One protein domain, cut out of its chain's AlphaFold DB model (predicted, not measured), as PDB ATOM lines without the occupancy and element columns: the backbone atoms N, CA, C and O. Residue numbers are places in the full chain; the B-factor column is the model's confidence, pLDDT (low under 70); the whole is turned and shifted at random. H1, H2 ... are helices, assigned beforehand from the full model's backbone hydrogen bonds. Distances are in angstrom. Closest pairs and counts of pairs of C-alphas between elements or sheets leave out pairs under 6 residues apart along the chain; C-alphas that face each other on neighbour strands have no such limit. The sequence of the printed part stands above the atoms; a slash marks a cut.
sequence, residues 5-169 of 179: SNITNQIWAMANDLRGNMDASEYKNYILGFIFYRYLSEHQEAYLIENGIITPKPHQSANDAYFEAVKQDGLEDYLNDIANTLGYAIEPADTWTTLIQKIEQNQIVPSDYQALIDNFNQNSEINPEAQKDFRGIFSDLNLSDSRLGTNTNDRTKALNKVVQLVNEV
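AT A GLANCE: This is residues 5 to 169 of the 179 residues of the protein "Site-specific DNA-methyltransferase (adenine-specific)" of Avibacterium gallinarum (UniProt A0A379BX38). One long helix, H2, forms a spine, with shorter helices set crosswise along it: H7 and H5 cross its earlier and middle parts, and H3 meets its last part. H1 runs beside part of H7 at a shallow tilt, H4 and H6 only just meet, near the ends of residues 79 to 83 of H4 and 123 to 124 of H6, and a long link, residues 125 to 151, leads from H6 back to H7. The printed part has 165 residues with seven named helices, H1 to H7 in chain order, and no named strand: all helix. It is compact, with a radius of gyration of the C-alphas of 16.4 A and spans of 47 by 37 by 34 A.

HOW THE PARTS SIT: H2, residues 24 to 50, touches H7, residues 152 to 168, at a steep tilt of 59 degrees; their closest C-alphas, Ile 35 and Val 166, are 6.1 A apart. H5, residues 96 to 104, touches H2 at 61 degrees, a steep tilt, with C-alphas 38 and 96 closest at 5.5 A. H5 also touches H7, with C-alphas 103 and 160 closest at 6.7 A. H3, residues 62 to 73, touches H2 with C-alphas 45 and 62 closest at 6.0 A. H1, residues 5 to 18, touches H7 at a shallow tilt of 24 degrees, opposite ways, with C-alphas 18 and 161 closest at 7.3 A. H4, residues 75 to 86, and H6, residues 111 to 124, only just touch, with 3 pairs of C-alphas within 8 A; the closest, 83 and 124, are 6.5 A apart. H2 and H6 are apart. Every O i to N i+4 pair is within hydrogen-bond range in H1, H3, H4, H5, H6 and H7; in H2 22 of 23 are.

IN THESE COORDINATES: H2 spans 38.4 A from C-alpha 24 at (-8.299, 31.081, -35.773) to C-alpha 50 at (13.201, 16.963, -64.253). H7 spans 24.6 A, ending at C-alpha 168 (0.301, 14.638, -42.880).

THE WHOLE: The farthest C-alphas, Asn 21 and Asp 73, are 47.2 A apart. The printed part has no cut. The links H2 to H3 and H6 to H7 are long. Mean pLDDT of the printed part is 89.2; residues 5 to 11, 14 to 15, 17 to 21 and 24 are under 70.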
ATOM      1  N   SER A   5     -12.355  20.373 -50.461       57.44
ATOM      2  CA  SER A   5     -13.125  20.703 -49.262       57.44
ATOM      3  C   SER A   5     -12.877  19.758 -48.078       57.44
ATOM      4  O   SER A   5     -12.843  20.223 -46.946       57.44
ATOM      5  N   ASN A   6     -12.673  18.456 -48.298       60.97
ATOM      6  CA  ASN A   6     -12.372  17.497 -47.232       60.97
ATOM      7  C   ASN A   6     -10.958  17.673 -46.673       60.97
ATOM      8  O   ASN A   6     -10.792  17.581 -45.462       60.97
ATOM      9  N   ILE A   7      -9.972  17.978 -47.520       63.22
ATOM     10  CA  ILE A   7      -8.600  18.271 -47.081       63.22
ATOM     11  C   ILE A   7      -8.575  19.577 -46.291       63.22
ATOM     12  O   ILE A   7      -8.059  19.621 -45.178       63.22
ATOM     13  N   THR A   8      -9.231  20.618 -46.809       66.19
ATOM     14  CA  THR A   8      -9.405  21.884 -46.094       66.19
ATOM     15  C   THR A   8     -10.093  21.662 -44.743       66.19
ATOM     16  O   THR A   8      -9.609  22.145 -43.726       66.19
ATOM     17  N   ASN A   9     -11.172  20.875 -44.692       69.19
ATOM     18  CA  ASN A   9     -11.874  20.573 -43.441       69.19
ATOM     19  C   ASN A   9     -11.023  19.760 -42.458       69.19
ATOM     20  O   ASN A   9     -11.093  20.017 -41.261       69.19
ATOM     21  N   GLN A  10     -10.217  18.807 -42.934       67.94
ATOM     22  CA  GLN A  10      -9.299  18.034 -42.094       67.94
ATOM     23  C   GLN A  10      -8.199  18.915 -41.506       67.94
ATOM     24  O   GLN A  10      -7.968  18.862 -40.299       67.94
ATOM     25  N   ILE A  11      -7.589  19.778 -42.323       68.56
ATOM     26  CA  ILE A  11      -6.614  20.776 -41.869       68.56
ATOM     27  C   ILE A  11      -7.233  21.653 -40.782       68.56
ATOM     28  O   ILE A  11      -6.648  21.800 -39.715       68.56
ATOM     29  N   TRP A  12      -8.432  22.199 -41.015       72.88
ATOM     30  CA  TRP A  12      -9.096  23.067 -40.037       72.88
ATOM     31  C   TRP A  12      -9.522  22.329 -38.768       72.88
ATOM     32  O   TRP A  12      -9.437  22.900 -37.682       72.88
ATOM     33  N   ALA A  13      -9.959  21.074 -38.876       70.94
ATOM     34  CA  ALA A  13     -10.322  20.258 -37.723       70.94
ATOM     35  C   ALA A  13      -9.104  19.987 -36.833       70.94
ATOM     36  O   ALA A  13      -9.147  20.268 -35.640       70.94
ATOM     37  N   MET A  14      -7.994  19.538 -37.420       66.19
ATOM     38  CA  MET A  14      -6.754  19.303 -36.680       66.19
ATOM     39  C   MET A  14      -6.141  20.609 -36.153       66.19
ATOM     40  O   MET A  14      -5.603  20.654 -35.050       66.19
ATOM     41  N   ALA A  15      -6.271  21.707 -36.903       67.81
ATOM     42  CA  ALA A  15      -5.851  23.030 -36.462       67.81
ATOM     43  C   ALA A  15      -6.612  23.500 -35.216       67.81
ATOM     44  O   ALA A  15      -5.992  24.055 -34.313       67.81
ATOM     45  N   ASN A  16      -7.925  23.257 -35.132       71.31
ATOM     46  CA  ASN A  16      -8.725  23.618 -33.958       71.31
ATOM     47  C   ASN A  16      -8.221  22.938 -32.678       71.31
ATOM     48  O   ASN A  16      -8.200  23.579 -31.628       71.31
ATOM     49  N   ASP A  17      -7.758  21.691 -32.780       66.19
ATOM     50  CA  ASP A  17      -7.222  20.934 -31.644       66.19
ATOM     51  C   ASP A  17      -5.830  21.430 -31.209       66.19
ATOM     52  O   ASP A  17      -5.459  21.336 -30.036       66.19
ATOM     53  N   LEU A  18      -5.054  22.000 -32.136       65.62
ATOM     54  CA  LEU A  18      -3.678  22.453 -31.894       65.62
ATOM     55  C   LEU A  18      -3.567  23.944 -31.540       65.62
ATOM     56  O   LEU A  18      -2.559  24.362 -30.968       65.62
ATOM     57  N   ARG A  19      -4.607  24.734 -31.838       66.38
ATOM     58  CA  ARG A  19      -4.632  26.199 -31.710       66.38
ATOM     59  C   ARG A  19      -4.466  26.710 -30.274       66.38
ATOM     60  O   ARG A  19      -4.015  27.838 -30.077       66.38
ATOM     61  N   GLY A  20      -4.823  25.916 -29.262       69.56
ATOM     62  CA  GLY A  20      -4.745  26.332 -27.857       69.56
ATOM     63  C   GLY A  20      -5.476  27.662 -27.607       69.56
ATOM     64  O   GLY A  20      -6.673  27.766 -27.864       69.56
ATOM     65  N   ASN A  21      -4.745  28.682 -27.137       66.81
ATOM     66  CA  ASN A  21      -5.276  30.025 -26.844       66.81
ATOM     67  C   ASN A  21      -5.224  31.007 -28.033       66.81
ATOM     68  O   ASN A  21      -5.572  32.175 -27.862       66.81
ATOM     69  N   MET A  22      -4.749  30.587 -29.209       72.69
ATOM     70  CA  MET A  22      -4.560  31.481 -30.356       72.69
ATOM     71  C   MET A  22      -5.870  31.725 -31.119       72.69
ATOM     72  O   MET A  22      -6.782  30.895 -31.092       72.69
ATOM     73  N   ASP A  23      -5.987  32.857 -31.820       71.06
ATOM     74  CA  ASP A  23      -7.148  33.088 -32.685       71.06
ATOM     75  C   ASP A  23      -7.064  32.252 -33.979       71.06
ATOM     76  O   ASP A  23      -5.984  31.893 -34.453       71.06
ATOM     77  N   ALA A  24      -8.219  31.908 -34.561       69.38
ATOM     78  CA  ALA A  24      -8.299  31.081 -35.773       69.38
ATOM     79  C   ALA A  24      -7.654  31.776 -36.971       69.38
ATOM     80  O   ALA A  24      -7.039  31.105 -37.798       69.38
ATOM     81  N   SER A  25      -7.797  33.102 -37.060       73.31
ATOM     82  CA  SER A  25      -7.237  33.890 -38.158       73.31
ATOM     83  C   SER A  25      -5.707  33.840 -38.190       73.31
ATOM     84  O   SER A  25      -5.113  33.808 -39.261       73.31
ATOM     85  N   GLU A  26      -5.068  33.732 -37.029       75.56
ATOM     86  CA  GLU A  26      -3.610  33.741 -36.905       75.56
ATOM     87  C   GLU A  26      -3.032  32.359 -37.149       75.56
ATOM     88  O   GLU A  26      -2.091  32.213 -37.923       75.56
ATOM     89  N   TYR A  27      -3.645  31.323 -36.566       79.62
ATOM     90  CA  TYR A  27      -3.234  29.937 -36.813       79.62
ATOM     91  C   TYR A  27      -3.351  29.578 -38.299       79.62
ATOM     92  O   TYR A  27      -2.500  28.884 -38.854       79.62
ATOM     93  N   LYS A  28      -4.369  30.136 -38.969       82.56
ATOM     94  CA  LYS A  28      -4.553  30.054 -40.418       82.56
ATOM     95  C   LYS A  28      -3.356  30.578 -41.205       82.56
ATOM     96  O   LYS A  28      -2.967  29.921 -42.168       82.56
ATOM     97  N   ASN A  29      -2.782  31.715 -40.822       86.62
ATOM     98  CA  ASN A  29      -1.655  32.297 -41.552       86.62
ATOM     99  C   ASN A  29      -0.421  31.390 -41.482       86.62
ATOM    100  O   ASN A  29       0.203  31.157 -42.513       86.62
ATOM    101  N   TYR A  30      -0.129  30.789 -40.320       89.25
ATOM    102  CA  TYR A  30       0.972  29.821 -40.197       89.25
ATOM    103  C   TYR A  30       0.748  28.582 -41.058       89.25
ATOM    104  O   TYR A  30       1.652  28.174 -41.780       89.25
ATOM    105  N   ILE A  31      -0.458  28.004 -41.025       87.56
ATOM    106  CA  ILE A  31      -0.794  26.854 -41.873       87.56
ATOM    107  C   ILE A  31      -0.595  27.211 -43.344       87.56
ATOM    108  O   ILE A  31       0.119  26.503 -44.042       87.56
ATOM    109  N   LEU A  32      -1.202  28.300 -43.820       87.88
ATOM    110  CA  LEU A  32      -1.112  28.696 -45.227       87.88
ATOM    111  C   LEU A  32       0.332  28.978 -45.648       87.88
ATOM    112  O   LEU A  32       0.745  28.524 -46.712       87.88
ATOM    113  N   GLY A  33       1.103  29.659 -44.799       92.50
ATOM    114  CA  GLY A  33       2.517  29.914 -45.045       92.50
ATOM    115  C   GLY A  33       3.324  28.624 -45.165       92.50
ATOM    116  O   GLY A  33       4.065  28.467 -46.127       92.50
ATOM    117  N   PHE A  34       3.136  27.659 -44.260       93.81
ATOM    118  CA  PHE A  34       3.862  26.386 -44.329       93.81
ATOM    119  C   PHE A  34       3.375  25.458 -45.446       93.81
ATOM    120  O   PHE A  34       4.193  24.747 -46.020       93.81
ATOM    121  N   ILE A  35       2.087  25.481 -45.808       91.62
ATOM    122  CA  ILE A  35       1.589  24.788 -47.009       91.62
ATOM    123  C   ILE A  35       2.289  25.339 -48.245       91.62
ATOM    124  O   ILE A  35       2.762  24.574 -49.083       91.62
ATOM    125  N   PHE A  36       2.375  26.665 -48.346       93.19
ATOM    126  CA  PHE A  36       3.026  27.294 -49.480       93.19
ATOM    127  C   PHE A  36       4.532  27.019 -49.488       93.19
ATOM    128  O   PHE A  36       5.065  26.633 -50.521       93.19
ATOM    129  N   TYR A  37       5.202  27.102 -48.338       96.31
ATOM    130  CA  TYR A  37       6.618  26.753 -48.220       96.31
ATOM    131  C   TYR A  37       6.893  25.303 -48.643       96.31
ATOM    132  O   TYR A  37       7.805  25.046 -49.428       96.31
ATOM    133  N   ARG A  38       6.063  24.356 -48.184       95.56
ATOM    134  CA  ARG A  38       6.123  22.951 -48.605       95.56
ATOM    135  C   ARG A  38       6.001  22.820 -50.120       95.56
ATOM    136  O   ARG A  38       6.840  22.166 -50.730       95.56
ATOM    137  N   TYR A  39       5.000  23.467 -50.717       94.44
ATOM    138  CA  TYR A  39       4.799  23.461 -52.166       94.44
ATOM    139  C   TYR A  39       6.033  23.978 -52.915       94.44
ATOM    140  O   TYR A  39       6.496  23.327 -53.845       94.44
ATOM    141  N   LEU A  40       6.602  25.112 -52.490       96.00
ATOM    142  CA  LEU A  40       7.792  25.687 -53.123       96.00
ATOM    143  C   LEU A  40       9.004  24.754 -53.021       96.00
ATOM    144  O   LEU A  40       9.740  24.602 -53.997       96.00
ATOM    145  N   SER A  41       9.189  24.108 -51.867       97.94
ATOM    146  CA  SER A  41      10.260  23.132 -51.654       97.94
ATOM    147  C   SER A  41      10.100  21.894 -52.538       97.94
ATOM    148  O   SER A  41      11.057  21.491 -53.190       97.94
ATOM    149  N   GLU A  42       8.907  21.296 -52.587       96.38
ATOM    150  CA  GLU A  42       8.635  20.106 -53.409       96.38
ATOM    151  C   GLU A  42       8.734  20.430 -54.912       96.38
ATOM    152  O   GLU A  42       9.324  19.666 -55.675       96.38
ATOM    153  N   HIS A  43       8.225  21.593 -55.337       96.25
ATOM    154  CA  HIS A  43       8.331  22.077 -56.717       96.25
ATOM    155  C   HIS A  43       9.789  22.288 -57.144       96.25
ATOM    156  O   HIS A  43      10.173  21.916 -58.252       96.25
ATOM    157  N   GLN A  44      10.622  22.836 -56.256       97.50
ATOM    158  CA  GLN A  44      12.048  22.992 -56.522       97.50
ATOM    159  C   GLN A  44      12.757  21.638 -56.654       97.50
ATOM    160  O   GLN A  44      13.545  21.445 -57.576       97.50
ATOM    161  N   GLU A  45      12.490  20.693 -55.750       97.62
ATOM    162  CA  GLU A  45      13.064  19.346 -55.834       97.62
ATOM    163  C   GLU A  45      12.666  18.646 -57.146       97.62
ATOM    164  O   GLU A  45      13.511  18.022 -57.791       97.62
ATOM    165  N   ALA A  46      11.410  18.803 -57.582       97.06
ATOM    166  CA  ALA A  46      10.944  18.311 -58.876       97.06
ATOM    167  C   ALA A  46      11.694  18.972 -60.043       97.06
ATOM    168  O   ALA A  46      12.221  18.262 -60.897       97.06
ATOM    169  N   TYR A  47      11.834  20.305 -60.036       97.69
ATOM    170  CA  TYR A  47      12.612  21.048 -61.033       97.69
ATOM    171  C   TYR A  47      14.044  20.510 -61.174       97.69
ATOM    172  O   TYR A  47      14.502  20.263 -62.294       97.69
ATOM    173  N   LEU A  48      14.731  20.276 -60.050       97.75
ATOM    174  CA  LEU A  48      16.107  19.774 -60.044       97.75
ATOM    175  C   LEU A  48      16.221  18.383 -60.690       97.75
ATOM    176  O   LEU A  48      17.200  18.102 -61.386       97.75
ATOM    177  N   ILE A  49      15.231  17.515 -60.483       97.56
ATOM    178  CA  ILE A  49      15.203  16.166 -61.064       97.56
ATOM    179  C   ILE A  49      14.828  16.212 -62.547       97.56
ATOM    180  O   ILE A  49      15.503  15.604 -63.376       97.56
ATOM    181  N   GLU A  50      13.755  16.921 -62.894       97.06
ATOM    182  CA  GLU A  50      13.201  16.963 -64.253       97.06
ATOM    183  C   GLU A  50      14.174  17.578 -65.264       97.06
ATOM    184  O   GLU A  50      14.212  17.152 -66.420       97.06
ATOM    185  N   ASN A  51      15.007  18.523 -64.820       96.56
ATOM    186  CA  ASN A  51      16.041  19.151 -65.645       96.56
ATOM    187  C   ASN A  51      17.397  18.430 -65.569       96.56
ATOM    188  O   ASN A  51      18.368  18.878 -66.177       96.56
ATOM    189  N   GLY A  52      17.482  17.307 -64.847       95.75
ATOM    190  CA  GLY A  52      18.704  16.512 -64.724       95.75
ATOM    191  C   GLY A  52      19.836  17.208 -63.960       95.75
ATOM    192  O   GLY A  52      20.987  16.796 -64.093       95.75
ATOM    193  N   ILE A  53      19.521  18.240 -63.172       95.56
ATOM    194  CA  ILE A  53      20.477  18.960 -62.315       95.56
ATOM    195  C   ILE A  53      20.940  18.047 -61.176       95.56
ATOM    196  O   ILE A  53      22.115  18.033 -60.811       95.56
ATOM    197  N   ILE A  54      20.022  17.237 -60.646       96.56
ATOM    198  CA  ILE A  54      20.327  16.137 -59.732       96.56
ATOM    199  C   ILE A  54      19.732  14.837 -60.269       96.56
ATOM    200  O   ILE A  54      18.727  14.825 -60.976       96.56
ATOM    201  N   THR A  55      20.340  13.706 -59.921       96.25
ATOM    202  CA  THR A  55      19.808  12.377 -60.252       96.25
ATOM    203  C   THR A  55      19.845  11.503 -59.003       96.25
ATOM    204  O   THR A  55      20.881  10.899 -58.713       96.25
ATOM    205  N   PRO A  56      18.739  11.438 -58.238       96.19
ATOM    206  CA  PRO A  56      18.682  10.613 -57.042       96.19
ATOM    207  C   PRO A  56      18.911   9.137 -57.377       96.19
ATOM    208  O   PRO A  56      18.321   8.584 -58.310       96.19
ATOM    209  N   LYS A  57      19.777   8.484 -56.604       96.12
ATOM    210  CA  LYS A  57      20.004   7.036 -56.679       96.12
ATOM    211  C   LYS A  57      18.751   6.281 -56.206       96.12
ATOM    212  O   LYS A  57      17.919   6.843 -55.491       96.12
ATOM    213  N   PRO A  58      18.609   4.979 -56.528       94.44
ATOM    214  CA  PRO A  58      17.541   4.165 -55.954       94.44
ATOM    215  C   PRO A  58      17.511   4.279 -54.422       94.44
ATOM    216  O   PRO A  58      18.534   4.085 -53.771       94.44
ATOM    217  N   HIS A  59      16.332   4.575 -53.864       92.25
ATOM    218  CA  HIS A  59      16.089   4.801 -52.428       92.25
ATOM    219  C   HIS A  59      16.729   6.060 -51.812       92.25
ATOM    220  O   HIS A  59      16.684   6.213 -50.594       92.25
ATOM    221  N   GLN A  60      17.286   6.964 -52.618       95.12
ATOM    222  CA  GLN A  60      17.763   8.274 -52.171       95.12
ATOM    223  C   GLN A  60      16.650   9.317 -52.327       95.12
ATOM    224  O   GLN A  60      15.948   9.320 -53.341       95.12
ATOM    225  N   SER A  61      16.484  10.205 -51.343       95.19
ATOM    226  CA  SER A  61      15.564  11.337 -51.494       95.19
ATOM    227  C   SER A  61      16.125  12.382 -52.468       95.19
ATOM    228  O   SER A  61      17.336  12.450 -52.697       95.19
ATOM    229  N   ALA A  62      15.254  13.221 -53.033       96.88
ATOM    230  CA  ALA A  62      15.677  14.344 -53.871       96.88
ATOM    231  C   ALA A  62      16.639  15.268 -53.112       96.88
ATOM    232  O   ALA A  62      17.712  15.606 -53.607       96.88
ATOM    233  N   ASN A  63      16.299  15.590 -51.865       97.69
ATOM    234  CA  ASN A  63      17.105  16.456 -51.019       97.69
ATOM    235  C   ASN A  63      18.477  15.855 -50.653       97.69
ATOM    236  O   ASN A  63      19.472  16.573 -50.640       97.69
ATOM    237  N   ASP A  64      18.577  14.539 -50.426       97.69
ATOM    238  CA  ASP A  64      19.880  13.890 -50.195       97.69
ATOM    239  C   ASP A  64      20.778  13.972 -51.436       97.69
ATOM    240  O   ASP A  64      21.986  14.183 -51.323       97.69
ATOM    241  N   ALA A  65      20.200  13.809 -52.631       98.00
ATOM    242  CA  ALA A  65      20.930  13.987 -53.883       98.00
ATOM    243  C   ALA A  65      21.355  15.450 -54.075       98.00
ATOM    244  O   ALA A  65      22.469  15.709 -54.528       98.00
ATOM    245  N   TYR A  66      20.510  16.399 -53.668       98.19
ATOM    246  CA  TYR A  66      20.833  17.820 -53.685       98.19
ATOM    247  C   TYR A  66      21.993  18.163 -52.736       98.19
ATOM    248  O   TYR A  66      22.936  18.837 -53.150       98.19
ATOM    249  N   PHE A  67      22.007  17.619 -51.514       98.19
ATOM    250  CA  PHE A  67      23.149  17.735 -50.599       98.19
ATOM    251  C   PHE A  67      24.446  17.173 -51.194       98.19
ATOM    252  O   PHE A  67      25.500  17.798 -51.061       98.19
ATOM    253  N   GLU A  68      24.398  15.995 -51.830       97.56
ATOM    254  CA  GLU A  68      25.574  15.403 -52.483       97.56
ATOM    255  C   GLU A  68      26.106  16.302 -53.609       97.56
ATOM    256  O   GLU A  68      27.315  16.531 -53.680       97.56
ATOM    257  N   ALA A  69      25.210  16.839 -54.438       96.56
ATOM    258  CA  ALA A  69      25.542  17.686 -55.578       96.56
ATOM    259  C   ALA A  69      26.171  19.021 -55.131       96.56
ATOM    260  O   ALA A  69      27.295  19.346 -55.510       96.56
ATOM    261  N   VAL A  70      25.527  19.724 -54.191       96.88
ATOM    262  CA  VAL A  70      26.043  20.972 -53.598       96.88
ATOM    263  C   VAL A  70      27.396  20.776 -52.915       96.88
ATOM    264  O   VAL A  70      28.260  21.648 -52.980       96.88
ATOM    265  N   LYS A  71      27.617  19.632 -52.257       96.44
ATOM    266  CA  LYS A  71      28.906  19.331 -51.618       96.44
ATOM    267  C   LYS A  71      30.040  19.175 -52.634       96.44
ATOM    268  O   LYS A  71      31.195  19.417 -52.282       96.44
ATOM    269  N   GLN A  72      29.728  18.722 -53.843       93.81
ATOM    270  CA  GLN A  72      30.701  18.501 -54.903       93.81
ATOM    271  C   GLN A  72      30.992  19.787 -55.680       93.81
ATOM    272  O   GLN A  72      32.160  20.126 -55.874       93.81
ATOM    273  N   ASP A  73      29.936  20.492 -56.079       94.62
ATOM    274  CA  ASP A  73      30.015  21.552 -57.087       94.62
ATOM    275  C   ASP A  73      29.881  22.964 -56.472       94.62
ATOM    276  O   ASP A  73      30.251  23.951 -57.098       94.62
ATOM    277  N   GLY A  74      29.469  23.062 -55.201       96.06
ATOM    278  CA  GLY A  74      29.288  24.318 -54.463       96.06
ATOM    279  C   GLY A  74      27.838  24.812 -54.479       96.06
ATOM    280  O   GLY A  74      27.111  24.596 -55.434       96.06
ATOM    281  N   LEU A  75      27.393  25.474 -53.403       96.69
ATOM    282  CA  LEU A  75      25.986  25.879 -53.224       96.69
ATOM    283  C   LEU A  75      25.550  27.022 -54.155       96.69
ATOM    284  O   LEU A  75      24.411  27.043 -54.615       96.69
ATOM    285  N   GLU A  76      26.447  27.973 -54.411       96.31
ATOM    286  CA  GLU A  76      26.129  29.237 -55.083       96.31
ATOM    287  C   GLU A  76      25.576  29.034 -56.499       96.31
ATOM    288  O   GLU A  76      24.587  29.670 -56.861       96.31
ATOM    289  N   ASP A  77      26.146  28.109 -57.273       95.00
ATOM    290  CA  ASP A  77      25.702  27.848 -58.646       95.00
ATOM    291  C   ASP A  77      24.274  27.279 -58.686       95.00
ATOM    292  O   ASP A  77      23.467  27.708 -59.512       95.00
ATOM    293  N   TYR A  78      23.912  26.396 -57.748       97.19
ATOM    294  CA  TYR A  78      22.541  25.880 -57.650       97.19
ATOM    295  C   TYR A  78      21.559  26.967 -57.235       97.19
ATOM    296  O   TYR A  78      20.488  27.066 -57.823       97.19
ATOM    297  N   LEU A  79      21.899  27.789 -56.235       97.00
ATOM    298  CA  LEU A  79      21.007  28.873 -55.814       97.00
ATOM    299  C   LEU A  79      20.757  29.857 -56.960       97.00
ATOM    300  O   LEU A  79      19.619  30.273 -57.159       97.00
ATOM    301  N   ASN A  80      21.790  30.180 -57.743       95.25
ATOM    302  CA  ASN A  80      21.650  31.025 -58.924       95.25
ATOM    303  C   ASN A  80      20.784  30.378 -60.008       95.25
ATOM    304  O   ASN A  80      19.898  31.044 -60.538       95.25
ATOM    305  N   ASP A  81      21.015  29.110 -60.351       95.25
ATOM    306  CA  ASP A  81      20.210  28.411 -61.358       95.25
ATOM    307  C   ASP A  81      18.729  28.356 -60.957       95.25
ATOM    308  O   ASP A  81      17.851  28.799 -61.703       95.25
ATOM    309  N   ILE A  82      18.459  27.908 -59.729       96.00
ATOM    310  CA  ILE A  82      17.100  27.772 -59.209       96.00
ATOM    311  C   ILE A  82      16.420  29.143 -59.135       96.00
ATOM    312  O   ILE A  82      15.309  29.294 -59.642       96.00
ATOM    313  N   ALA A  83      17.075  30.162 -58.567       95.12
ATOM    314  CA  ALA A  83      16.480  31.492 -58.441       95.12
ATOM    315  C   ALA A  83      16.210  32.140 -59.803       95.12
ATOM    316  O   ALA A  83      15.206  32.835 -59.962       95.12
ATOM    317  N   ASN A  84      17.061  31.897 -60.803       93.44
ATOM    318  CA  ASN A  84      16.848  32.420 -62.148       93.44
ATOM    319  C   ASN A  84      15.689  31.750 -62.884       93.44
ATOM    320  O   ASN A  84      15.029  32.407 -63.691       93.44
ATOM    321  N   THR A  85      15.433  30.476 -62.599       93.50
ATOM    322  CA  THR A  85      14.383  29.714 -63.276       93.50
ATOM    323  C   THR A  85      13.044  29.772 -62.542       93.50
ATOM    324  O   THR A  85      12.002  29.910 -63.180       93.50
ATOM    325  N   LEU A  86      13.053  29.691 -61.209       93.94
ATOM    326  CA  LEU A  86      11.850  29.603 -60.373       93.94
ATOM    327  C   LEU A  86      11.491  30.917 -59.667       93.94
ATOM    328  O   LEU A  86      10.378  31.040 -59.167       93.94
ATOM    329  N   GLY A  87      12.404  31.890 -59.609       93.56
ATOM    330  CA  GLY A  87      12.207  33.170 -58.910       93.56
ATOM    331  C   GLY A  87      12.439  33.143 -57.399       93.56
ATOM    332  O   GLY A  87      12.304  34.168 -56.732       93.56
ATOM    333  N   TYR A  88      12.817  31.989 -56.860       95.31
ATOM    334  CA  TYR A  88      13.226  31.771 -55.475       95.31
ATOM    335  C   TYR A  88      14.245  30.630 -55.442       95.31
ATOM    336  O   TYR A  88      14.335  29.874 -56.404       95.31
ATOM    337  N   ALA A  89      14.980  30.473 -54.342       96.81
ATOM    338  CA  ALA A  89      15.794  29.283 -54.117       96.81
ATOM    339  C   ALA A  89      15.821  28.907 -52.631       96.81
ATOM    340  O   ALA A  89      15.919  29.762 -51.751       96.81
ATOM    341  N   ILE A  90      15.732  27.612 -52.358       98.06
ATOM    342  CA  ILE A  90      15.790  27.013 -51.026       98.06
ATOM    343  C   ILE A  90      17.038  26.138 -50.983       98.06
ATOM    344  O   ILE A  90      17.185  25.224 -51.791       98.06
ATOM    345  N   GLU A  91      17.956  26.411 -50.062       97.88
ATOM    346  CA  GLU A  91      19.153  25.585 -49.906       97.88
ATOM    347  C   GLU A  91      18.797  24.204 -49.315       97.88
ATOM    348  O   GLU A  91      17.759  24.071 -48.659       97.88
ATOM    349  N   PRO A  92      19.622  23.151 -49.492       97.88
ATOM    350  CA  PRO A  92      19.247  21.804 -49.052       97.88
ATOM    351  C   PRO A  92      19.006  21.720 -47.533       97.88
ATOM    352  O   PRO A  92      18.215  20.898 -47.073       97.88
ATOM    353  N   ALA A  93      19.631  22.598 -46.741       97.44
ATOM    354  CA  ALA A  93      19.429  22.687 -45.293       97.44
ATOM    355  C   ALA A  93      18.051  23.234 -44.873       97.44
ATOM    356  O   ALA A  93      17.624  22.975 -43.747       97.44
ATOM    357  N   ASP A  94      17.352  23.924 -45.775       98.25
ATOM    358  CA  ASP A  94      16.089  24.608 -45.491       98.25
ATOM    359  C   ASP A  94      14.877  23.952 -46.166       98.25
ATOM    360  O   ASP A  94      13.741  24.346 -45.912       98.25
ATOM    361  N   THR A  95      15.078  22.919 -46.989       98.19
ATOM    362  CA  THR A  95      13.969  22.214 -47.649       98.19
ATOM    363  C   THR A  95      12.965  21.645 -46.650       98.19
ATOM    364  O   THR A  95      13.286  21.314 -45.503       98.19
ATOM    365  N   TRP A  96      11.726  21.462 -47.108       97.75
ATOM    366  CA  TRP A  96      10.673  20.815 -46.327       97.75
ATOM    367  C   TRP A  96      11.116  19.440 -45.820       97.75
ATOM    368  O   TRP A  96      10.898  19.106 -44.654       97.75
ATOM    369  N   THR A  97      11.810  18.675 -46.666       96.75
ATOM    370  CA  THR A  97      12.399  17.381 -46.309       96.75
ATOM    371  C   THR A  97      13.345  17.509 -45.108       96.75
ATOM    372  O   THR A  97      13.188  16.774 -44.130       96.75
ATOM    373  N   THR A  98      14.279  18.467 -45.125       98.00
ATOM    374  CA  THR A  98      15.199  18.702 -43.998       98.00
ATOM    375  C   THR A  98      14.465  19.169 -42.746       98.00
ATOM    376  O   THR A  98      14.748  18.690 -41.645       98.00
ATOM    377  N   LEU A  99      13.493  20.071 -42.888       97.94
ATOM    378  CA  LEU A  99      12.691  20.564 -41.772       97.94
ATOM    379  C   LEU A  99      11.963  19.412 -41.053       97.94
ATOM    380  O   LEU A  99      12.030  19.313 -39.826       97.94
ATOM    381  N   ILE A 100      11.331  18.500 -41.801       97.25
ATOM    382  CA  ILE A 100      10.662  17.315 -41.242       97.25
ATOM    383  C   ILE A 100      11.658  16.381 -40.558       97.25
ATOM    384  O   ILE A 100      11.429  15.991 -39.412       97.25
ATOM    385  N   GLN A 101      12.790  16.083 -41.197       96.75
ATOM    386  CA  GLN A 101      13.830  15.245 -40.596       96.75
ATOM    387  C   GLN A 101      14.329  15.825 -39.266       96.75
ATOM    388  O   GLN A 101      14.440  15.098 -38.276       96.75
ATOM    389  N   LYS A 102      14.573  17.142 -39.199       97.38
ATOM    390  CA  LYS A 102      14.981  17.813 -37.957       97.38
ATOM    391  C   LYS A 102      13.900  17.721 -36.879       97.38
ATOM    392  O   LYS A 102      14.238  17.552 -35.706       97.38
ATOM    393  N   ILE A 103      12.615  17.809 -37.234       96.44
ATOM    394  CA  ILE A 103      11.510  17.634 -36.276       96.44
ATOM    395  C   ILE A 103      11.489  16.201 -35.734       96.44
ATOM    396  O   ILE A 103      11.487  16.012 -34.517       96.44
ATOM    397  N   GLU A 104      11.515  15.197 -36.611       95.44
ATOM    398  CA  GLU A 104      11.455  13.776 -36.240       95.44
ATOM    399  C   GLU A 104      12.648  13.348 -35.375       95.44
ATOM    400  O   GLU A 104      12.503  12.564 -34.434       95.44
ATOM    401  N   GLN A 105      13.825  13.915 -35.644       96.62
ATOM    402  CA  GLN A 105      15.051  13.649 -34.893       96.62
ATOM    403  C   GLN A 105      15.199  14.516 -33.632       96.62
ATOM    404  O   GLN A 105      16.195  14.387 -32.922       96.62
ATOM    405  N   ASN A 106      14.220  15.372 -33.312       94.88
ATOM    406  CA  ASN A 106      14.275  16.333 -32.201       94.88
ATOM    407  C   ASN A 106      15.500  17.270 -32.260       94.88
ATOM    408  O   ASN A 106      16.085  17.616 -31.235       94.88
ATOM    409  N   GLN A 107      15.890  17.674 -33.468       96.50
ATOM    410  CA  GLN A 107      17.033  18.548 -33.748       96.50
ATOM    411  C   GLN A 107      16.637  19.997 -34.050       96.50
ATOM    412  O   GLN A 107      17.519  20.830 -34.249       96.50
ATOM    413  N   ILE A 108      15.338  20.315 -34.080       95.44
ATOM    414  CA  ILE A 108      14.890  21.699 -34.254       95.44
ATOM    415  C   ILE A 108      15.313  22.552 -33.063       95.44
ATOM    416  O   ILE A 108      14.955  22.274 -31.914       95.44
ATOM    417  N   VAL A 109      15.999  23.647 -33.368       92.19
ATOM    418  CA  VAL A 109      16.264  24.743 -32.442       92.19
ATOM    419  C   VAL A 109      15.412  25.957 -32.806       92.19
ATOM    420  O   VAL A 109      14.997  26.118 -33.952       92.19
ATOM    421  N   PRO A 110      15.139  26.863 -31.859       87.69
ATOM    422  CA  PRO A 110      14.183  27.929 -32.125       87.69
ATOM    423  C   PRO A 110      14.551  28.919 -33.227       87.69
ATOM    424  O   PRO A 110      13.659  29.510 -33.827       87.69
ATOM    425  N   SER A 111      15.845  29.106 -33.489       91.81
ATOM    426  CA  SER A 111      16.326  29.961 -34.575       91.81
ATOM    427  C   SER A 111      16.064  29.376 -35.962       91.81
ATOM    428  O   SER A 111      16.085  30.138 -36.919       91.81
ATOM    429  N   ASP A 112      15.797  28.071 -36.081       95.12
ATOM    430  CA  ASP A 112      15.645  27.397 -37.376       95.12
ATOM    431  C   ASP A 112      14.510  27.993 -38.212       95.12
ATOM    432  O   ASP A 112      14.681  28.227 -39.399       95.12
ATOM    433  N   TYR A 113      13.365  28.295 -37.595       94.62
ATOM    434  CA  TYR A 113      12.231  28.875 -38.319       94.62
ATOM    435  C   TYR A 113      12.521  30.281 -38.836       94.62
ATOM    436  O   TYR A 113      12.091  30.628 -39.931       94.62
ATOM    437  N   GLN A 114      13.236  31.088 -38.050       93.31
ATOM    438  CA  GLN A 114      13.612  32.430 -38.482       93.31
ATOM    439  C   GLN A 114      14.639  32.350 -39.614       93.31
ATOM    440  O   GLN A 114      14.455  33.010 -40.628       93.31
ATOM    441  N   ALA A 115      15.648  31.483 -39.474       95.12
ATOM    442  CA  ALA A 115      16.647  31.236 -40.508       95.12
ATOM    443  C   ALA A 115      16.004  30.782 -41.825       95.12
ATOM    444  O   ALA A 115      16.301  31.352 -42.861       95.12
ATOM    445  N   LEU A 116      15.047  29.854 -41.776       95.81
ATOM    446  CA  LEU A 116      14.340  29.353 -42.956       95.81
ATOM    447  C   LEU A 116      13.639  30.471 -43.750       95.81
ATOM    448  O   LEU A 116      13.704  30.500 -44.979       95.81
ATOM    449  N   ILE A 117      12.983  31.411 -43.060       94.69
ATOM    450  CA  ILE A 117      12.312  32.553 -43.702       94.69
ATOM    451  C   ILE A 117      13.322  33.601 -44.180       94.69
ATOM    452  O   ILE A 117      13.167  34.144 -45.275       94.69
ATOM    453  N   ASP A 118      14.353  33.884 -43.387       94.69
ATOM    454  CA  ASP A 118      15.387  34.864 -43.731       94.69
ATOM    455  C   ASP A 118      16.197  34.405 -44.952       94.69
ATOM    456  O   ASP A 118      16.350  35.173 -45.903       94.69
ATOM    457  N   ASN A 119      16.621  33.140 -44.973       96.12
ATOM    458  CA  ASN A 119      17.341  32.517 -46.079       96.12
ATOM    459  C   ASN A 119      16.490  32.492 -47.353       96.12
ATOM    460  O   ASN A 119      16.975  32.858 -48.421       96.12
ATOM    461  N   PHE A 120      15.200  32.142 -47.251       95.75
ATOM    462  CA  PHE A 120      14.288  32.217 -48.395       95.75
ATOM    463  C   PHE A 120      14.208  33.639 -48.960       95.75
ATOM    464  O   PHE A 120      14.353  33.843 -50.168       95.75
ATOM    465  N   ASN A 121      13.988  34.634 -48.094       92.94
ATOM    466  CA  ASN A 121      13.888  36.029 -48.514       92.94
ATOM    467  C   ASN A 121      15.188  36.493 -49.176       92.94
ATOM    468  O   ASN A 121      15.130  37.072 -50.257       92.94
ATOM    469  N   GLN A 122      16.341  36.181 -48.584       93.62
ATOM    470  CA  GLN A 122      17.649  36.503 -49.147       93.62
ATOM    471  C   GLN A 122      17.852  35.855 -50.524       93.62
ATOM    472  O   GLN A 122      18.232  36.532 -51.476       93.62
ATOM    473  N   ASN A 123      17.560  34.564 -50.661       93.69
ATOM    474  CA  ASN A 123      17.745  33.843 -51.917       93.69
ATOM    475  C   ASN A 123      16.777  34.314 -53.011       93.69
ATOM    476  O   ASN A 123      17.127  34.305 -54.190       93.69
ATOM    477  N   SER A 124      15.581  34.785 -52.645       90.88
ATOM    478  CA  SER A 124      14.656  35.394 -53.608       90.88
ATOM    479  C   SER A 124      15.212  36.679 -54.240       90.88
ATOM    480  O   SER A 124      14.795  37.053 -55.332       90.88
ATOM    481  N   GLU A 125      16.182  37.348 -53.603       91.25
ATOM    482  CA  GLU A 125      16.811  38.567 -54.132       91.25
ATOM    483  C   GLU A 125      17.868  38.296 -55.215       91.25
ATOM    484  O   GLU A 125      18.288  39.235 -55.893       91.25
ATOM    485  N   ILE A 126      18.268  37.033 -55.424       92.62
ATOM    486  CA  ILE A 126      19.277  36.641 -56.425       92.62
ATOM    487  C   ILE A 126      18.847  37.043 -57.844       92.62
ATOM    488  O   ILE A 126      19.674  37.515 -58.626       92.62
ATOM    489  N   ASN A 127      17.554  36.916 -58.174       88.81
ATOM    490  CA  ASN A 127      16.998  37.378 -59.447       88.81
ATOM    491  C   ASN A 127      15.929  38.466 -59.222       88.81
ATOM    492  O   ASN A 127      14.755  38.146 -59.024       88.81
ATOM    493  N   PRO A 128      16.289  39.759 -59.333       82.56
ATOM    494  CA  PRO A 128      15.364  40.872 -59.106       82.56
ATOM    495  C   PRO A 128      14.148  40.924 -60.046       82.56
ATOM    496  O   PRO A 128      13.137  41.539 -59.702       82.56
ATOM    497  N   GLU A 129      14.225  40.324 -61.238       82.56
ATOM    498  CA  GLU A 129      13.097  40.306 -62.175       82.56
ATOM    499  C   GLU A 129      12.058  39.253 -61.792       82.56
ATOM    500  O   GLU A 129      10.861  39.536 -61.851       82.56
ATOM    501  N   ALA A 130      12.512  38.079 -61.347       75.31
ATOM    502  CA  ALA A 130      11.655  36.981 -60.908       75.31
ATOM    503  C   ALA A 130      11.185  37.131 -59.441       75.31
ATOM    504  O   ALA A 130      10.130  36.626 -59.065       75.31
ATOM    505  N   GLN A 131      11.904  37.918 -58.633       75.00
ATOM    506  CA  GLN A 131      11.582  38.226 -57.234       75.00
ATOM    507  C   GLN A 131      10.199  38.866 -57.027       75.00
ATOM    508  O   GLN A 131       9.627  38.757 -55.940       75.00
ATOM    509  N   LYS A 132       9.649  39.558 -58.034       80.00
ATOM    510  CA  LYS A 132       8.403  40.343 -57.908       80.00
ATOM    511  C   LYS A 132       7.226  39.524 -57.371       80.00
ATOM    512  O   LYS A 132       6.390  40.088 -56.667       80.00
ATOM    513  N   ASP A 133       7.209  38.223 -57.647       81.62
ATOM    514  CA  ASP A 133       6.135  37.317 -57.240       81.62
ATOM    515  C   ASP A 133       6.359  36.695 -55.847       81.62
ATOM    516  O   ASP A 133       5.397  36.288 -55.195       81.62
ATOM    517  N   PHE A 134       7.604  36.662 -55.353       85.50
ATOM    518  CA  PHE A 134       7.984  35.984 -54.103       85.50
ATOM    519  C   PHE A 134       8.418  36.929 -52.979       85.50
ATOM    520  O   PHE A 134       8.524  36.524 -51.820       85.50
ATOM    521  N   ARG A 135       8.639  38.212 -53.273       82.19
ATOM    522  CA  ARG A 135       9.055  39.183 -52.262       82.19
ATOM    523  C   ARG A 135       8.001  39.333 -51.167       82.19
ATOM    524  O   ARG A 135       6.904  39.832 -51.404       82.19
ATOM    525  N   GLY A 136       8.381  39.007 -49.932       83.56
ATOM    526  CA  GLY A 136       7.547  39.251 -48.755       83.56
ATOM    527  C   GLY A 136       6.349  38.312 -48.622       83.56
ATOM    528  O   GLY A 136       5.472  38.588 -47.804       83.56
ATOM    529  N   ILE A 137       6.313  37.193 -49.354       89.50
ATOM    530  CA  ILE A 137       5.222  36.201 -49.268       89.50
ATOM    531  C   ILE A 137       5.029  35.640 -47.853       89.50
ATOM    532  O   ILE A 137       3.927  35.249 -47.484       89.50
ATOM    533  N   PHE A 138       6.092  35.635 -47.045       91.38
ATOM    534  CA  PHE A 138       6.084  35.149 -45.668       91.38
ATOM    535  C   PHE A 138       6.076  36.278 -44.630       91.38
ATOM    536  O   PHE A 138       6.252  36.017 -43.444       91.38
ATOM    537  N   SER A 139       5.862  37.532 -45.044       85.81
ATOM    538  CA  SER A 139       5.864  38.689 -44.132       85.81
ATOM    539  C   SER A 139       4.762  38.634 -43.067       85.81
ATOM    540  O   SER A 139       4.942  39.171 -41.974       85.81
ATOM    541  N   ASP A 140       3.666  37.927 -43.346       83.88
ATOM    542  CA  ASP A 140       2.566  37.713 -42.401       83.88
ATOM    543  C   ASP A 140       2.865  36.626 -41.343       83.88
ATOM    544  O   ASP A 140       2.078  36.431 -40.410       83.88
ATOM    545  N   LEU A 141       3.990  35.907 -41.451       87.56
ATOM    546  CA  LEU A 141       4.399  34.897 -40.473       87.56
ATOM    547  C   LEU A 141       5.123  35.539 -39.286       87.56
ATOM    548  O   LEU A 141       6.341  35.711 -39.281       87.56
ATOM    549  N   ASN A 142       4.380  35.841 -38.220       87.38
ATOM    550  CA  ASN A 142       4.972  36.352 -36.984       87.38
ATOM    551  C   ASN A 142       5.513  35.227 -36.081       87.38
ATOM    552  O   ASN A 142       4.923  34.867 -35.067       87.38
ATOM    553  N   LEU A 143       6.705  34.716 -36.379       88.38
ATOM    554  CA  LEU A 143       7.343  33.651 -35.584       88.38
ATOM    555  C   LEU A 143       7.632  34.044 -34.121       88.38
ATOM    556  O   LEU A 143       7.884  33.189 -33.269       88.38
ATOM    557  N   SER A 144       7.582  35.343 -33.813       85.25
ATOM    558  CA  SER A 144       7.813  35.879 -32.474       85.25
ATOM    559  C   SER A 144       6.538  36.062 -31.639       85.25
ATOM    560  O   SER A 144       6.638  36.459 -30.476       85.25
ATOM    561  N   ASP A 145       5.362  35.740 -32.182       84.69
ATOM    562  CA  ASP A 145       4.071  35.985 -31.540       84.69
ATOM    563  C   ASP A 145       3.963  35.316 -30.158       84.69
ATOM    564  O   ASP A 145       4.187  34.114 -30.001       84.69
ATOM    565  N   SER A 146       3.595  36.086 -29.132       81.69
ATOM    566  CA  SER A 146       3.427  35.576 -27.765       81.69
ATOM    567  C   SER A 146       2.250  34.605 -27.626       81.69
ATOM    568  O   SER A 146       2.184  33.847 -26.657       81.69
ATOM    569  N   ARG A 147       1.333  34.590 -28.599       81.62
ATOM    570  CA  ARG A 147       0.198  33.659 -28.657       81.62
ATOM    571  C   ARG A 147       0.583  32.283 -29.189       81.62
ATOM    572  O   ARG A 147      -0.094  31.318 -28.846       81.62
ATOM    573  N   LEU A 148       1.690  32.170 -29.935       81.44
ATOM    574  CA  LEU A 148       2.297  30.874 -30.265       81.44
ATOM    575  C   LEU A 148       2.876  30.196 -29.014       81.44
ATOM    576  O   LEU A 148       2.917  28.972 -28.926       81.44
ATOM    577  N   GLY A 149       3.334  30.984 -28.039       82.81
ATOM    578  CA  GLY A 149       3.912  30.479 -26.802       82.81
ATOM    579  C   GLY A 149       4.540  31.586 -25.963       82.81
ATOM    580  O   GLY A 149       5.023  32.594 -26.475       82.81
ATOM    581  N   THR A 150       4.571  31.375 -24.649       84.62
ATOM    582  CA  THR A 150       5.072  32.365 -23.678       84.62
ATOM    583  C   THR A 150       6.594  32.499 -23.684       84.62
ATOM    584  O   THR A 150       7.138  33.473 -23.167       84.62
ATOM    585  N   ASN A 151       7.295  31.530 -24.271       88.75
ATOM    586  CA  ASN A 151       8.734  31.549 -24.469       88.75
ATOM    587  C   ASN A 151       9.098  30.906 -25.810       88.75
ATOM    588  O   ASN A 151       8.285  30.291 -26.498       88.75
ATOM    589  N   THR A 152      10.364  31.052 -26.175       89.31
ATOM    590  CA  THR A 152      10.938  30.562 -27.423       89.31
ATOM    591  C   THR A 152      10.720  29.060 -27.654       89.31
ATOM    592  O   THR A 152      10.314  28.687 -28.747       89.31
ATOM    593  N   ASN A 153      10.879  28.212 -26.633       89.81
ATOM    594  CA  ASN A 153      10.688  26.765 -26.783       89.81
ATOM    595  C   ASN A 153       9.220  26.394 -27.027       89.81
ATOM    596  O   ASN A 153       8.934  25.496 -27.815       89.81
ATOM    597  N   ASP A 154       8.286  27.072 -26.359       88.44
ATOM    598  CA  ASP A 154       6.858  26.815 -26.552       88.44
ATOM    599  C   ASP A 154       6.398  27.246 -27.949       88.44
ATOM    600  O   ASP A 154       5.668  26.500 -28.601       88.44
ATOM    601  N   ARG A 155       6.920  28.373 -28.455       88.94
ATOM    602  CA  ARG A 155       6.695  28.815 -29.841       88.94
ATOM    603  C   ARG A 155       7.213  27.785 -30.847       88.94
ATOM    604  O   ARG A 155       6.473  27.382 -31.737       88.94
ATOM    605  N   THR A 156       8.434  27.280 -30.662       91.69
ATOM    606  CA  THR A 156       9.001  26.216 -31.509       91.69
ATOM    607  C   THR A 156       8.141  24.955 -31.502       91.69
ATOM    608  O   THR A 156       7.869  24.392 -32.557       91.69
ATOM    609  N   LYS A 157       7.644  24.523 -30.336       90.38
ATOM    610  CA  LYS A 157       6.737  23.365 -30.248       90.38
ATOM    611  C   LYS A 157       5.422  23.599 -30.991       90.38
ATOM    612  O   LYS A 157       4.908  22.664 -31.600       90.38
ATOM    613  N   ALA A 158       4.864  24.808 -30.922       88.69
ATOM    614  CA  ALA A 158       3.653  25.156 -31.657       88.69
ATOM    615  C   ALA A 158       3.894  25.109 -33.173       88.69
ATOM    616  O   ALA A 158       3.126  24.472 -33.887       88.69
ATOM    617  N   LEU A 159       4.996  25.690 -33.652       91.88
ATOM    618  CA  LEU A 159       5.369  25.651 -35.069       91.88
ATOM    619  C   LEU A 159       5.633  24.216 -35.555       91.88
ATOM    620  O   LEU A 159       5.097  23.834 -36.590       91.88
ATOM    621  N   ASN A 160       6.331  23.381 -34.770       93.19
ATOM    622  CA  ASN A 160       6.545  21.964 -35.103       93.19
ATOM    623  C   ASN A 160       5.217  21.231 -35.323       93.19
ATOM    624  O   ASN A 160       5.091  20.467 -36.275       93.19
ATOM    625  N   LYS A 161       4.210  21.491 -34.480       89.31
ATOM    626  CA  LYS A 161       2.872  20.906 -34.637       89.31
ATOM    627  C   LYS A 161       2.195  21.352 -35.931       89.31
ATOM    628  O   LYS A 161       1.556  20.532 -36.580       89.31
ATOM    629  N   VAL A 162       2.328  22.626 -36.312       89.56
ATOM    630  CA  VAL A 162       1.793  23.130 -37.589       89.56
ATOM    631  C   VAL A 162       2.487  22.445 -38.765       89.56
ATOM    632  O   VAL A 162       1.818  21.984 -39.682       89.56
ATOM    633  N   VAL A 163       3.814  22.340 -38.730       93.38
ATOM    634  CA  VAL A 163       4.597  21.697 -39.791       93.38
ATOM    635  C   VAL A 163       4.233  20.220 -39.934       93.38
ATOM    636  O   VAL A 163       3.959  19.763 -41.041       93.38
ATOM    637  N   GLN A 164       4.152  19.481 -38.824       91.25
ATOM    638  CA  GLN A 164       3.726  18.078 -38.826       91.25
ATOM    639  C   GLN A 164       2.310  17.920 -39.383       91.25
ATOM    640  O   GLN A 164       2.088  17.077 -40.249       91.25
ATOM    641  N   LEU A 165       1.384  18.787 -38.963       87.69
ATOM    642  CA  LEU A 165       0.030  18.821 -39.504       87.69
ATOM    643  C   LEU A 165       0.040  19.007 -41.029       87.69
ATOM    644  O   LEU A 165      -0.617  18.264 -41.749       87.69
ATOM    645  N   VAL A 166       0.794  19.987 -41.530       89.75
ATOM    646  CA  VAL A 166       0.908  20.249 -42.971       89.75
ATOM    647  C   VAL A 166       1.540  19.069 -43.712       89.75
ATOM    648  O   VAL A 166       1.177  18.815 -44.860       89.75
ATOM    649  N   ASN A 167       2.449  18.329 -43.078       90.88
ATOM    650  CA  ASN A 167       3.105  17.163 -43.666       90.88
ATOM    651  C   ASN A 167       2.164  15.959 -43.826       90.88
ATOM    652  O   ASN A 167       2.224  15.254 -44.830       90.88
ATOM    653  N   GLU A 168       1.274  15.739 -42.856       84.88
ATOM    654  CA  GLU A 168       0.301  14.638 -42.880       84.88
ATOM    655  C   GLU A 168      -0.767  14.804 -43.968       84.88
ATOM    656  O   GLU A 168      -1.369  13.828 -44.424       84.88
ATOM    657  N   VAL A 169      -0.996  16.038 -44.419       78.12
ATOM    658  CA  VAL A 169      -1.942  16.315 -45.493       78.12
ATOM    659  C   VAL A 169      -1.408  15.757 -46.809       78.12
ATOM    660  O   VAL A 169      -0.390  16.208 -47.338       78.12
TER     661      VAL A 169